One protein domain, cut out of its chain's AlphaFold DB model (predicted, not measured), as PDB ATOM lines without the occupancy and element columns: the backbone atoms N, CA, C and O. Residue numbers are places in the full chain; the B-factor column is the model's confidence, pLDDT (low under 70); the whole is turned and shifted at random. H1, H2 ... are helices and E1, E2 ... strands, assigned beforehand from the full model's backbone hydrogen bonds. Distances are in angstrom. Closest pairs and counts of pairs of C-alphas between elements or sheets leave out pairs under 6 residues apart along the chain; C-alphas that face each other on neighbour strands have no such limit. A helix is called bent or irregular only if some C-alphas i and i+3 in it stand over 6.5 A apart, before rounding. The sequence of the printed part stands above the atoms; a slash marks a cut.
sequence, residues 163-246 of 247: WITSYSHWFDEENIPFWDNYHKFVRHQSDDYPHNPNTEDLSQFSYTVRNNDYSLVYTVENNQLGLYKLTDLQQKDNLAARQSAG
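Overview. This is residues 163 to 246 of the 247 residues of the protein "Sulfatase ydeN" of Escherichia coli (UniProt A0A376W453). A flat four-stranded sheet has a long arm at one end, in which the chain runs out from E1 through the two short helices H1 and H2 and folds back along residues 187 to 204 to E2. At the far end of the model from this arm, a third short helix, H3, stands up from the sheet at edge strand E4. The printed part has 84 residues with three named helices and four named strands, in the order E1 H1 H2 E2 E3 E4 H3; the sheet order is E1, E2, E3, E4, antiparallel throughout. The class is mixed, helices and strands, with under half of the residues in named elements. The whole is extended, with a radius of gyration of the C-alphas of 18.5 A and spans of 58 by 26 by 19 A.

Arrangement. E1, residues 163 to 166, is an edge strand and the antiparallel neighbour of E2, residues 205 to 210, at 170 degrees; N 163 and O 208 are within hydrogen-bond range at 2.9 A. H1, residues 173 to 179, and H2, residues 182 to 186, meet only through their link, and neither is on the sheet. E2 and E3, residues 214 to 219, form a hairpin at 176 degrees, with N 209 and O 216 at 2.8 A. E3 and E4, residues 224 to 229, form another at 163 degrees, with N 217 and O 226 at 2.8 A. E2, E3 and E4 make a meander, each strand the antiparallel neighbour of the one before. H3, residues 239 to 244, is on the sheet at a height of 7.7 A, only just over E4 with 3 C-alphas, and stands up from it at 50 degrees; the closest C-alphas of E4 and H3 are those of Leu 227 and Leu 239, 5.2 A apart. The O i to N i+4 pair of H2 is within range; H1 has 1 of 3, with 3 of 4 O i to N i+3 pairs, and H3 has 0 of 2, with 1 of 3.

Along the chain. E1 begins at C-alpha 163, (102.072, 111.933, 29.366), and is 10.5 A long. H1 is 10.1 A long and irregular, with C-alphas 174 and 177 7.1 A apart; H2 is 6.4 A long. E2 measures 16.3 A, E3 16.1 A and E4 16.6 A. H3, 9.6 A long, ends at C-alpha 244, (110.059, 88.315, 34.653).

Size, cuts and confidence. The two C-alphas farthest apart are those of Gln 189 and Gly 246, at 60.7 A. The printed part has no cut. The link from H2 to E2, 18 residues, is long. The mean pLDDT of the printed part is 87.5, and residues 243 to 246 are under 70.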
ATOM      1  N   TRP A 163     101.686 110.906  28.404       96.44
ATOM      2  CA  TRP A 163     102.072 111.933  29.366       96.44
ATOM      3  C   TRP A 163     103.556 111.804  29.649       96.44
ATOM      4  O   TRP A 163     104.060 110.691  29.799       96.44
ATOM      5  N   ILE A 164     104.235 112.937  29.751       94.19
ATOM      6  CA  ILE A 164     105.669 113.030  30.005       94.19
ATOM      7  C   ILE A 164     105.862 114.033  31.143       94.19
ATOM      8  O   ILE A 164     105.171 115.048  31.186       94.19
ATOM      9  N   THR A 165     106.770 113.737  32.068       91.69
ATOM     10  CA  THR A 165     107.199 114.673  33.112       91.69
ATOM     11  C   THR A 165     108.712 114.611  33.265       91.69
ATOM     12  O   THR A 165     109.300 113.525  33.188       91.69
ATOM     13  N   SER A 166     109.345 115.769  33.434       90.31
ATOM     14  CA  SER A 166     110.781 115.870  33.667       90.31
ATOM     15  C   SER A 166     111.112 115.504  35.111       90.31
ATOM     16  O   SER A 166     110.409 115.863  36.058       90.31
ATOM     17  N   TYR A 167     112.221 114.799  35.294       86.31
ATOM     18  CA  TYR A 167     112.804 114.567  36.604       86.31
ATOM     19  C   TYR A 167     113.829 115.660  36.903       86.31
ATOM     20  O   TYR A 167     115.035 115.494  36.740       86.31
ATOM     21  N   SER A 168     113.316 116.831  37.274       81.69
ATOM     22  CA  SER A 168     114.112 118.050  37.449       81.69
ATOM     23  C   SER A 168     114.747 118.214  38.823       81.69
ATOM     24  O   SER A 168     115.265 119.280  39.138       81.69
ATOM     25  N   HIS A 169     114.709 117.167  39.659       81.19
ATOM     26  CA  HIS A 169     115.314 117.151  40.996       81.19
ATOM     27  C   HIS A 169     114.951 118.386  41.849       81.19
ATOM     28  O   HIS A 169     115.724 118.814  42.698       81.19
ATOM     29  N   TRP A 170     113.792 119.023  41.615       75.19
ATOM     30  CA  TRP A 170     113.474 120.357  42.155       75.19
ATOM     31  C   TRP A 170     113.659 120.467  43.677       75.19
ATOM     32  O   TRP A 170     114.067 121.516  44.172       75.19
ATOM     33  N   PHE A 171     113.382 119.375  44.392       75.19
ATOM     34  CA  PHE A 171     113.461 119.264  45.850       75.19
ATOM     35  C   PHE A 171     114.626 118.388  46.336       75.19
ATOM     36  O   PHE A 171     114.661 118.025  47.509       75.19
ATOM     37  N   ASP A 172     115.540 118.016  45.443       82.94
ATOM     38  CA  ASP A 172     116.727 117.228  45.764       82.94
ATOM     39  C   ASP A 172     117.841 118.125  46.319       82.94
ATOM     40  O   ASP A 172     118.040 119.256  45.857       82.94
ATOM     41  N   GLU A 173     118.606 117.606  47.277       85.19
ATOM     42  CA  GLU A 173     119.791 118.281  47.802       85.19
ATOM     43  C   GLU A 173     120.849 118.491  46.708       85.19
ATOM     44  O   GLU A 173     121.577 119.484  46.740       85.19
ATOM     45  N   GLU A 174     120.876 117.624  45.687       81.81
ATOM     46  CA  GLU A 174     121.748 117.762  44.512       81.81
ATOM     47  C   GLU A 174     121.550 119.089  43.761       81.81
ATOM     48  O   GLU A 174     122.483 119.592  43.133       81.81
ATOM     49  N   ASN A 175     120.364 119.698  43.862       81.25
ATOM     50  CA  ASN A 175     120.055 120.983  43.240       81.25
ATOM     51  C   ASN A 175     120.340 122.198  44.138       81.25
ATOM     52  O   ASN A 175     120.261 123.331  43.660       81.25
ATOM     53  N   ILE A 176     120.705 122.014  45.416       81.81
ATOM     54  CA  ILE A 176     121.043 123.128  46.323       81.81
ATOM     55  C   ILE A 176     122.135 124.046  45.740       81.81
ATOM     56  O   ILE A 176     121.948 125.263  45.798       81.81
ATOM     57  N   PRO A 177     123.230 123.538  45.132       80.56
ATOM     58  CA  PRO A 177     124.260 124.398  44.549       80.56
ATOM     59  C   PRO A 177     123.764 125.287  43.403       80.56
ATOM     60  O   PRO A 177     124.288 126.382  43.229       80.56
ATOM     61  N   PHE A 178     122.756 124.857  42.635       79.94
ATOM     62  CA  PHE A 178     122.142 125.696  41.599       79.94
ATOM     63  C   PHE A 178     121.351 126.858  42.208       79.94
ATOM     64  O   PHE A 178     121.391 127.982  41.707       79.94
ATOM     65  N   TRP A 179     120.624 126.590  43.295       80.69
ATOM     66  CA  TRP A 179     119.877 127.620  44.012       80.69
ATOM     67  C   TRP A 179     120.791 128.602  44.741       80.69
ATOM     68  O   TRP A 179     120.421 129.770  44.931       80.69
ATOM     69  N   ASP A 180     121.989 128.151  45.115       81.00
ATOM     70  CA  ASP A 180     123.023 129.028  45.631       81.00
ATOM     71  C   ASP A 180     123.373 130.083  44.574       81.00
ATOM     72  O   ASP A 180     123.686 129.794  43.425       81.00
ATOM     73  N   ASN A 181     123.276 131.354  44.955       82.00
ATOM     74  CA  ASN A 181     123.462 132.517  44.075       82.00
ATOM     75  C   ASN A 181     122.400 132.763  42.985       82.00
ATOM     76  O   ASN A 181     122.431 133.851  42.407       82.00
ATOM     77  N   TYR A 182     121.402 131.896  42.770       85.44
ATOM     78  CA  TYR A 182     120.309 132.170  41.813       85.44
ATOM     79  C   TYR A 182     119.605 133.512  42.096       85.44
ATOM     80  O   TYR A 182     119.286 134.287  41.192       85.44
ATOM     81  N   HIS A 183     119.454 133.863  43.377       87.62
ATOM     82  CA  HIS A 183     118.911 135.157  43.803       87.62
ATOM     83  C   HIS A 183     119.722 136.369  43.307       87.62
ATOM     84  O   HIS A 183     119.147 137.445  43.148       87.62
ATOM     85  N   LYS A 184     121.036 136.225  43.074       90.06
ATOM     86  CA  LYS A 184     121.889 137.297  42.539       90.06
ATOM     87  C   LYS A 184     121.584 137.535  41.066       90.06
ATOM     88  O   LYS A 184     121.445 138.691  40.682       90.06
ATOM     89  N   PHE A 185     121.399 136.470  40.285       87.44
ATOM     90  CA  PHE A 185     120.959 136.564  38.893       87.44
ATOM     91  C   PHE A 185     119.579 137.234  38.787       87.44
ATOM     92  O   PHE A 185     119.430 138.254  38.118       87.44
ATOM     93  N   VAL A 186     118.585 136.750  39.546       89.50
ATOM     94  CA  VAL A 186     117.208 137.294  39.526       89.50
ATOM     95  C   VAL A 186     117.144 138.765  39.960       89.50
ATOM     96  O   VAL A 186     116.284 139.512  39.503       89.50
ATOM     97  N   ARG A 187     118.045 139.202  40.847       92.94
ATOM     98  CA  ARG A 187     118.123 140.597  41.314       92.94
ATOM     99  C   ARG A 187     119.064 141.471  40.483       92.94
ATOM    100  O   ARG A 187     119.336 142.593  40.904       92.94
ATOM    101  N   HIS A 188     119.568 140.975  39.352       91.31
ATOM    102  CA  HIS A 188     120.528 141.679  38.494       91.31
ATOM    103  C   HIS A 188     121.806 142.119  39.236       91.31
ATOM    104  O   HIS A 188     122.386 143.164  38.956       91.31
ATOM    105  N   GLN A 189     122.228 141.334  40.229       94.06
ATOM    106  CA  GLN A 189     123.477 141.515  40.976       94.06
ATOM    107  C   GLN A 189     124.629 140.681  40.389       94.06
ATOM    108  O   GLN A 189     125.770 140.825  40.822       94.06
ATOM    109  N   SER A 190     124.324 139.793  39.440       87.88
ATOM    110  CA  SER A 190     125.264 138.984  38.667       87.88
ATOM    111  C   SER A 190     124.645 138.663  37.306       87.88
ATOM    112  O   SER A 190     123.442 138.413  37.244       87.88
ATOM    113  N   ASP A 191     125.461 138.619  36.253       88.56
ATOM    114  CA  ASP A 191     125.069 138.097  34.931       88.56
ATOM    115  C   ASP A 191     125.327 136.584  34.802       88.56
ATOM    116  O   ASP A 191     124.999 135.971  33.788       88.56
ATOM    117  N   ASP A 192     125.919 135.972  35.832       83.50
ATOM    118  CA  ASP A 192     126.176 134.535  35.891       83.50
ATOM    119  C   ASP A 192     124.869 133.776  36.169       83.50
ATOM    120  O   ASP A 192     124.341 133.815  37.286       83.50
ATOM    121  N   TYR A 193     124.324 133.126  35.136       80.50
ATOM    122  CA  TYR A 193     123.208 132.196  35.280       80.50
ATOM    123  C   TYR A 193     123.756 130.837  35.734       80.50
ATOM    124  O   TYR A 193     124.497 130.207  34.971       80.50
ATOM    125  N   PRO A 194     123.406 130.353  36.938       74.06
ATOM    126  CA  PRO A 194     123.938 129.092  37.433       74.06
ATOM    127  C   PRO A 194     123.515 127.940  36.511       74.06
ATOM    128  O   PRO A 194     122.341 127.779  36.186       74.06
ATOM    129  N   HIS A 195     124.478 127.133  36.063       79.94
ATOM    130  CA  HIS A 195     124.194 125.967  35.228       79.94
ATOM    131  C   HIS A 195     123.642 124.819  36.080       79.94
ATOM    132  O   HIS A 195     124.246 124.453  37.087       79.94
ATOM    133  N   ASN A 196     122.530 124.219  35.650       78.94
ATOM    134  CA  ASN A 196     121.942 123.049  36.294       78.94
ATOM    135  C   ASN A 196     121.594 121.978  35.250       78.94
ATOM    136  O   ASN A 196     120.762 122.242  34.384       78.94
ATOM    137  N   PRO A 197     122.192 120.773  35.317       79.62
ATOM    138  CA  PRO A 197     121.862 119.685  34.397       79.62
ATOM    139  C   PRO A 197     120.463 119.094  34.637       79.62
ATOM    140  O   PRO A 197     119.971 118.342  33.803       79.62
ATOM    141  N   ASN A 198     119.811 119.447  35.745       80.94
ATOM    142  CA  ASN A 198     118.491 118.972  36.141       80.94
ATOM    143  C   ASN A 198     117.377 119.995  35.847       80.94
ATOM    144  O   ASN A 198     116.304 119.927  36.439       80.94
ATOM    145  N   THR A 199     117.591 120.970  34.957       82.88
ATOM    146  CA  THR A 199     116.476 121.784  34.436       82.88
ATOM    147  C   THR A 199     115.539 120.937  33.580       82.88
ATOM    148  O   THR A 199     115.993 119.981  32.960       82.88
ATOM    149  N   GLU A 200     114.265 121.325  33.462       82.62
ATOM    150  CA  GLU A 200     113.239 120.595  32.688       82.62
ATOM    151  C   GLU A 200     113.713 120.133  31.298       82.62
ATOM    152  O   GLU A 200     113.497 118.976  30.943       82.62
ATOM    153  N   ASP A 201     114.431 120.990  30.565       82.38
ATOM    154  CA  ASP A 201     114.926 120.708  29.208       82.38
ATOM    155  C   ASP A 201     116.122 119.736  29.147       82.38
ATOM    156  O   ASP A 201     116.421 119.183  28.087       82.38
ATOM    157  N   LEU A 202     116.835 119.547  30.260       85.12
ATOM    158  CA  LEU A 202     118.052 118.726  30.354       85.12
ATOM    159  C   LEU A 202     117.833 117.437  31.160       85.12
ATOM    160  O   LEU A 202     118.641 116.510  31.091       85.12
ATOM    161  N   SER A 203     116.724 117.370  31.893       87.44
ATOM    162  CA  SER A 203     116.348 116.247  32.736       87.44
ATOM    163  C   SER A 203     116.004 114.983  31.956       87.44
ATOM    164  O   SER A 203     115.539 114.992  30.817       87.44
ATOM    165  N   GLN A 204     116.145 113.855  32.644       90.12
ATOM    166  CA  GLN A 204     115.532 112.601  32.228       90.12
ATOM    167  C   GLN A 204     114.005 112.666  32.393       90.12
ATOM    168  O   GLN A 204     113.487 113.424  33.213       90.12
ATOM    169  N   PHE A 205     113.275 111.840  31.642       91.94
ATOM    170  CA  PHE A 205     111.813 111.891  31.598       91.94
ATOM    171  C   PHE A 205     111.160 110.600  32.068       91.94
ATOM    172  O   PHE A 205     111.439 109.520  31.546       91.94
ATOM    173  N   SER A 206     110.210 110.733  32.990       93.50
ATOM    174  CA  SER A 206     109.228 109.681  33.242       93.50
ATOM    175  C   SER A 206     108.075 109.839  32.257       93.50
ATOM    176  O   SER A 206     107.674 110.957  31.926       93.50
ATOM    177  N   TYR A 207     107.517 108.728  31.787       95.31
ATOM    178  CA  TYR A 207     106.428 108.763  30.817       95.31
ATOM    179  C   TYR A 207     105.381 107.692  31.089       95.31
ATOM    180  O   TYR A 207     105.671 106.605  31.586       95.31
ATOM    181  N   THR A 208     104.145 108.009  30.727       97.25
ATOM    182  CA  THR A 208     103.013 107.091  30.791       97.25
ATOM    183  C   THR A 208     102.314 107.071  29.446       97.25
ATOM    184  O   THR A 208     101.892 108.117  28.961       97.25
ATOM    185  N   VAL A 209     102.140 105.883  28.873       97.81
ATOM    186  CA  VAL A 209     101.316 105.654  27.682       97.81
ATOM    187  C   VAL A 209     100.074 104.883  28.109       97.81
ATOM    188  O   VAL A 209     100.183 103.837  28.749       97.81
ATOM    189  N   ARG A 210      98.890 105.388  27.768       97.38
ATOM    190  CA  ARG A 210      97.608 104.744  28.093       97.38
ATOM    191  C   ARG A 210      96.831 104.443  26.835       97.38
ATOM    192  O   ARG A 210      96.812 105.279  25.941       97.38
ATOM    193  N   ASN A 211      96.144 103.312  26.821       96.88
ATOM    194  CA  ASN A 211      94.996 103.066  25.954       96.88
ATOM    195  C   ASN A 211      93.745 102.865  26.826       96.88
ATOM    196  O   ASN A 211      93.786 103.132  28.026       96.88
ATOM    197  N   ASN A 212      92.642 102.402  26.239       95.81
ATOM    198  CA  ASN A 212      91.388 102.165  26.964       95.81
ATOM    199  C   ASN A 212      91.438 100.983  27.954       95.81
ATOM    200  O   ASN A 212      90.550 100.855  28.793       95.81
ATOM    201  N   ASP A 213      92.488 100.158  27.914       96.56
ATOM    202  CA  ASP A 213      92.597  98.930  28.709       96.56
ATOM    203  C   ASP A 213      93.740  98.964  29.738       96.56
ATOM    204  O   ASP A 213      93.627  98.405  30.833       96.56
ATOM    205  N   TYR A 214      94.855  99.609  29.396       97.75
ATOM    206  CA  TYR A 214      96.129  99.527  30.100       97.75
ATOM    207  C   TYR A 214      96.852 100.874  30.176       97.75
ATOM    208  O   TYR A 214      96.718 101.749  29.321       97.75
ATOM    209  N   SER A 215      97.696 100.990  31.197       97.56
ATOM    210  CA  SER A 215      98.669 102.057  31.396       97.56
ATOM    211  C   SER A 215     100.065 101.441  31.489       97.56
ATOM    212  O   SER A 215     100.353 100.705  32.436       97.56
ATOM    213  N   LEU A 216     100.934 101.763  30.532       97.69
ATOM    214  CA  LEU A 216     102.369 101.490  30.587       97.69
ATOM    215  C   LEU A 216     103.067 102.712  31.182       97.69
ATOM    216  O   LEU A 216     102.910 103.815  30.668       97.69
ATOM    217  N   VAL A 217     103.817 102.524  32.260       96.62
ATOM    218  CA  VAL A 217     104.469 103.597  33.015       96.62
ATOM    219  C   VAL A 217     105.953 103.299  33.115       96.62
ATOM    220  O   VAL A 217     106.326 102.200  33.519       96.62
ATOM    221  N   TYR A 218     106.785 104.275  32.783       95.75
ATOM    222  CA  TYR A 218     108.208 104.264  33.078       95.75
ATOM    223  C   TYR A 218     108.534 105.394  34.052       95.75
ATOM    224  O   TYR A 218     108.216 106.555  33.781       95.75
ATOM    225  N   THR A 219     109.169 105.040  35.168       91.81
ATOM    226  CA  THR A 219     109.592 105.976  36.210       91.81
ATOM    227  C   THR A 219     111.115 106.020  36.251       91.81
ATOM    228  O   THR A 219     111.763 105.005  36.511       91.81
ATOM    229  N   VAL A 220     111.679 107.200  35.999       90.81
ATOM    230  CA  VAL A 220     113.134 107.432  35.967       90.81
ATOM    231  C   VAL A 220     113.775 107.226  37.333       90.81
ATOM    232  O   VAL A 220     114.779 106.528  37.417       90.81
ATOM    233  N   GLU A 221     113.161 107.771  38.388       84.69
ATOM    234  CA  GLU A 221     113.663 107.778  39.776       84.69
ATOM    235  C   GLU A 221     114.227 106.430  40.235       84.69
ATOM    236  O   GLU A 221     115.242 106.355  40.919       84.69
ATOM    237  N   ASN A 222     113.554 105.347  39.857       87.31
ATOM    238  CA  ASN A 222     113.898 103.988  40.251       87.31
ATOM    239  C   ASN A 222     114.093 103.049  39.052       87.31
ATOM    240  O   ASN A 222     114.128 101.830  39.230       87.31
ATOM    241  N   ASN A 223     114.206 103.607  37.842       90.50
ATOM    242  CA  ASN A 223     114.340 102.879  36.581       90.50
ATOM    243  C   ASN A 223     113.309 101.740  36.427       90.50
ATOM    244  O   ASN A 223     113.633 100.624  36.010       90.50
ATOM    245  N   GLN A 224     112.059 101.998  36.815       91.94
ATOM    246  CA  GLN A 224     111.020 100.975  36.878       91.94
ATOM    247  C   GLN A 224     110.063 101.072  35.691       91.94
ATOM    248  O   GLN A 224     109.489 102.125  35.417       91.94
ATOM    249  N   LEU A 225     109.813  99.927  35.051       95.19
ATOM    250  CA  LEU A 225     108.715  99.749  34.105       95.19
ATOM    251  C   LEU A 225     107.521  99.073  34.796       95.19
ATOM    252  O   LEU A 225     107.656  98.047  35.473       95.19
ATOM    253  N   GLY A 226     106.337  99.640  34.609       96.19
ATOM    254  CA  GLY A 226     105.080  99.117  35.121       96.19
ATOM    255  C   GLY A 226     104.031  98.993  34.028       96.19
ATOM    256  O   GLY A 226     103.892  99.877  33.189       96.19
ATOM    257  N   LEU A 227     103.268  97.901  34.052       97.94
ATOM    258  CA  LEU A 227     102.082  97.726  33.215       97.94
ATOM    259  C   LEU A 227     100.886  97.448  34.119       97.94
ATOM    260  O   LEU A 227     100.892  96.472  34.863       97.94
ATOM    261  N   TYR A 228      99.859  98.283  34.028       97.62
ATOM    262  CA  TYR A 228      98.681  98.227  34.892       97.62
ATOM    263  C   TYR A 228      97.417  98.222  34.045       97.62
ATOM    264  O   TYR A 228      97.398  98.826  32.973       97.62
ATOM    265  N   LYS A 229      96.342  97.586  34.521       97.38
ATOM    266  CA  LYS A 229      95.012  97.816  33.937       97.38
ATOM    267  C   LYS A 229      94.610  99.270  34.175       97.38
ATOM    268  O   LYS A 229      94.874  99.793  35.254       97.38
ATOM    269  N   LEU A 230      93.929  99.902  33.223       95.00
ATOM    270  CA  LEU A 230      93.480 101.292  33.368       95.00
ATOM    271  C   LEU A 230      92.540 101.470  34.577       95.00
ATOM    272  O   LEU A 230      92.554 102.506  35.233       95.00
ATOM    273  N   THR A 231      91.780 100.426  34.913       94.69
ATOM    274  CA  THR A 231      90.895 100.384  36.086       94.69
ATOM    275  C   THR A 231      91.632 100.252  37.423       94.69
ATOM    276  O   THR A 231      91.038 100.515  38.469       94.69
ATOM    277  N   ASP A 232      92.919  99.886  37.430       96.62
ATOM    278  CA  ASP A 232      93.751  99.872  38.638       96.62
ATOM    279  C   ASP A 232      94.319 101.275  38.910       96.62
ATOM    280  O   ASP A 232      95.496 101.563  38.694       96.62
ATOM    281  N   LEU A 233      93.456 102.165  39.408       95.25
ATOM    282  CA  LEU A 233      93.796 103.567  39.691       95.25
ATOM    283  C   LEU A 233      94.885 103.734  40.764       95.25
ATOM    284  O   LEU A 233      95.525 104.786  40.832       95.25
ATOM    285  N   GLN A 234      95.109 102.707  41.591       96.44
ATOM    286  CA  GLN A 234      96.178 102.687  42.593       96.44
ATOM    287  C   GLN A 234      97.481 102.086  42.055       96.44
ATOM    288  O   GLN A 234      98.502 102.184  42.733       96.44
ATOM    289  N   GLN A 235      97.462 101.487  40.858       94.94
ATOM    290  CA  GLN A 235      98.597 100.804  40.234       94.94
ATOM    291  C   GLN A 235      99.283  99.815  41.187       94.94
ATOM    292  O   GLN A 235     100.504  99.834  41.372       94.94
ATOM    293  N   LYS A 236      98.474  98.975  41.838       94.69
ATOM    294  CA  LYS A 236      98.942  97.953  42.783       94.69
ATOM    295  C   LYS A 236      99.379  96.679  42.075       94.69
ATOM    296  O   LYS A 236     100.284  96.004  42.560       94.69
ATOM    297  N   ASP A 237      98.754  96.346  40.948       95.50
ATOM    298  CA  ASP A 237      99.023  95.111  40.222       95.50
ATOM    299  C   ASP A 237      99.919  95.345  38.997       95.50
ATOM    300  O   ASP A 237      99.437  95.552  37.882       95.50
ATOM    301  N   ASN A 238     101.242  95.311  39.199       95.38
ATOM    302  CA  ASN A 238     102.199  95.437  38.100       95.38
ATOM    303  C   ASN A 238     102.302  94.129  37.292       95.38
ATOM    304  O   ASN A 238     103.006  93.187  37.665       95.38
ATOM    305  N   LEU A 239     101.663  94.112  36.126       96.25
ATOM    306  CA  LEU A 239     101.635  92.982  35.203       96.25
ATOM    307  C   LEU A 239     102.982  92.730  34.509       96.25
ATOM    308  O   LEU A 239     103.240  91.599  34.097       96.25
ATOM    309  N   ALA A 240     103.856  93.738  34.404       91.88
ATOM    310  CA  ALA A 240     105.178  93.583  33.791       91.88
ATOM    311  C   ALA A 240     106.111  92.717  34.659       91.88
ATOM    312  O   ALA A 240     106.811  91.847  34.146       91.88
ATOM    313  N   ALA A 241     106.055  92.887  35.985       84.00
ATOM    314  CA  ALA A 241     106.884  92.140  36.937       84.00
ATOM    315  C   ALA A 241     106.526  90.642  37.020       84.00
ATOM    316  O   ALA A 241     107.358  89.806  37.371       84.00
ATOM    317  N   ARG A 242     105.287  90.275  36.664       74.44
ATOM    318  CA  ARG A 242     104.842  88.872  36.639       74.44
ATOM    319  C   ARG A 242     105.499  88.062  35.522       74.44
ATOM    320  O   ARG A 242     105.699  86.865  35.688       74.44
ATOM    321  N   GLN A 243     105.851  88.695  34.403       60.62
ATOM    322  CA  GLN A 243     106.470  87.996  33.274       60.62
ATOM    323  C   GLN A 243     107.966  87.727  33.483       60.62
ATOM    324  O   GLN A 243     108.492  86.768  32.924       60.62
ATOM    325  N   SER A 244     108.646  88.523  34.315       57.94
ATOM    326  CA  SER A 244     110.059  88.315  34.653       57.94
ATOM    327  C   SER A 244     110.296  87.187  35.661       57.94
ATOM    328  O   SER A 244     111.382  86.629  35.679       57.94
ATOM    329  N   ALA A 245     109.298  86.823  36.473       54.28
ATOM    330  CA  ALA A 245     109.422  85.760  37.480       54.28
ATOM    331  C   ALA A 245     109.176  84.336  36.930       54.28
ATOM    332  O   ALA A 245     109.281  83.365  37.673       54.28
ATOM    333  N   GLY A 246     108.809  84.214  35.651       50.97
ATOM    334  CA  GLY A 246     108.510  82.944  34.979       50.97
ATOM    335  C   GLY A 246     109.551  82.511  33.942       50.97
ATOM    336  O   GLY A 246     109.217  81.706  33.075       50.97
TER     337      GLY A 246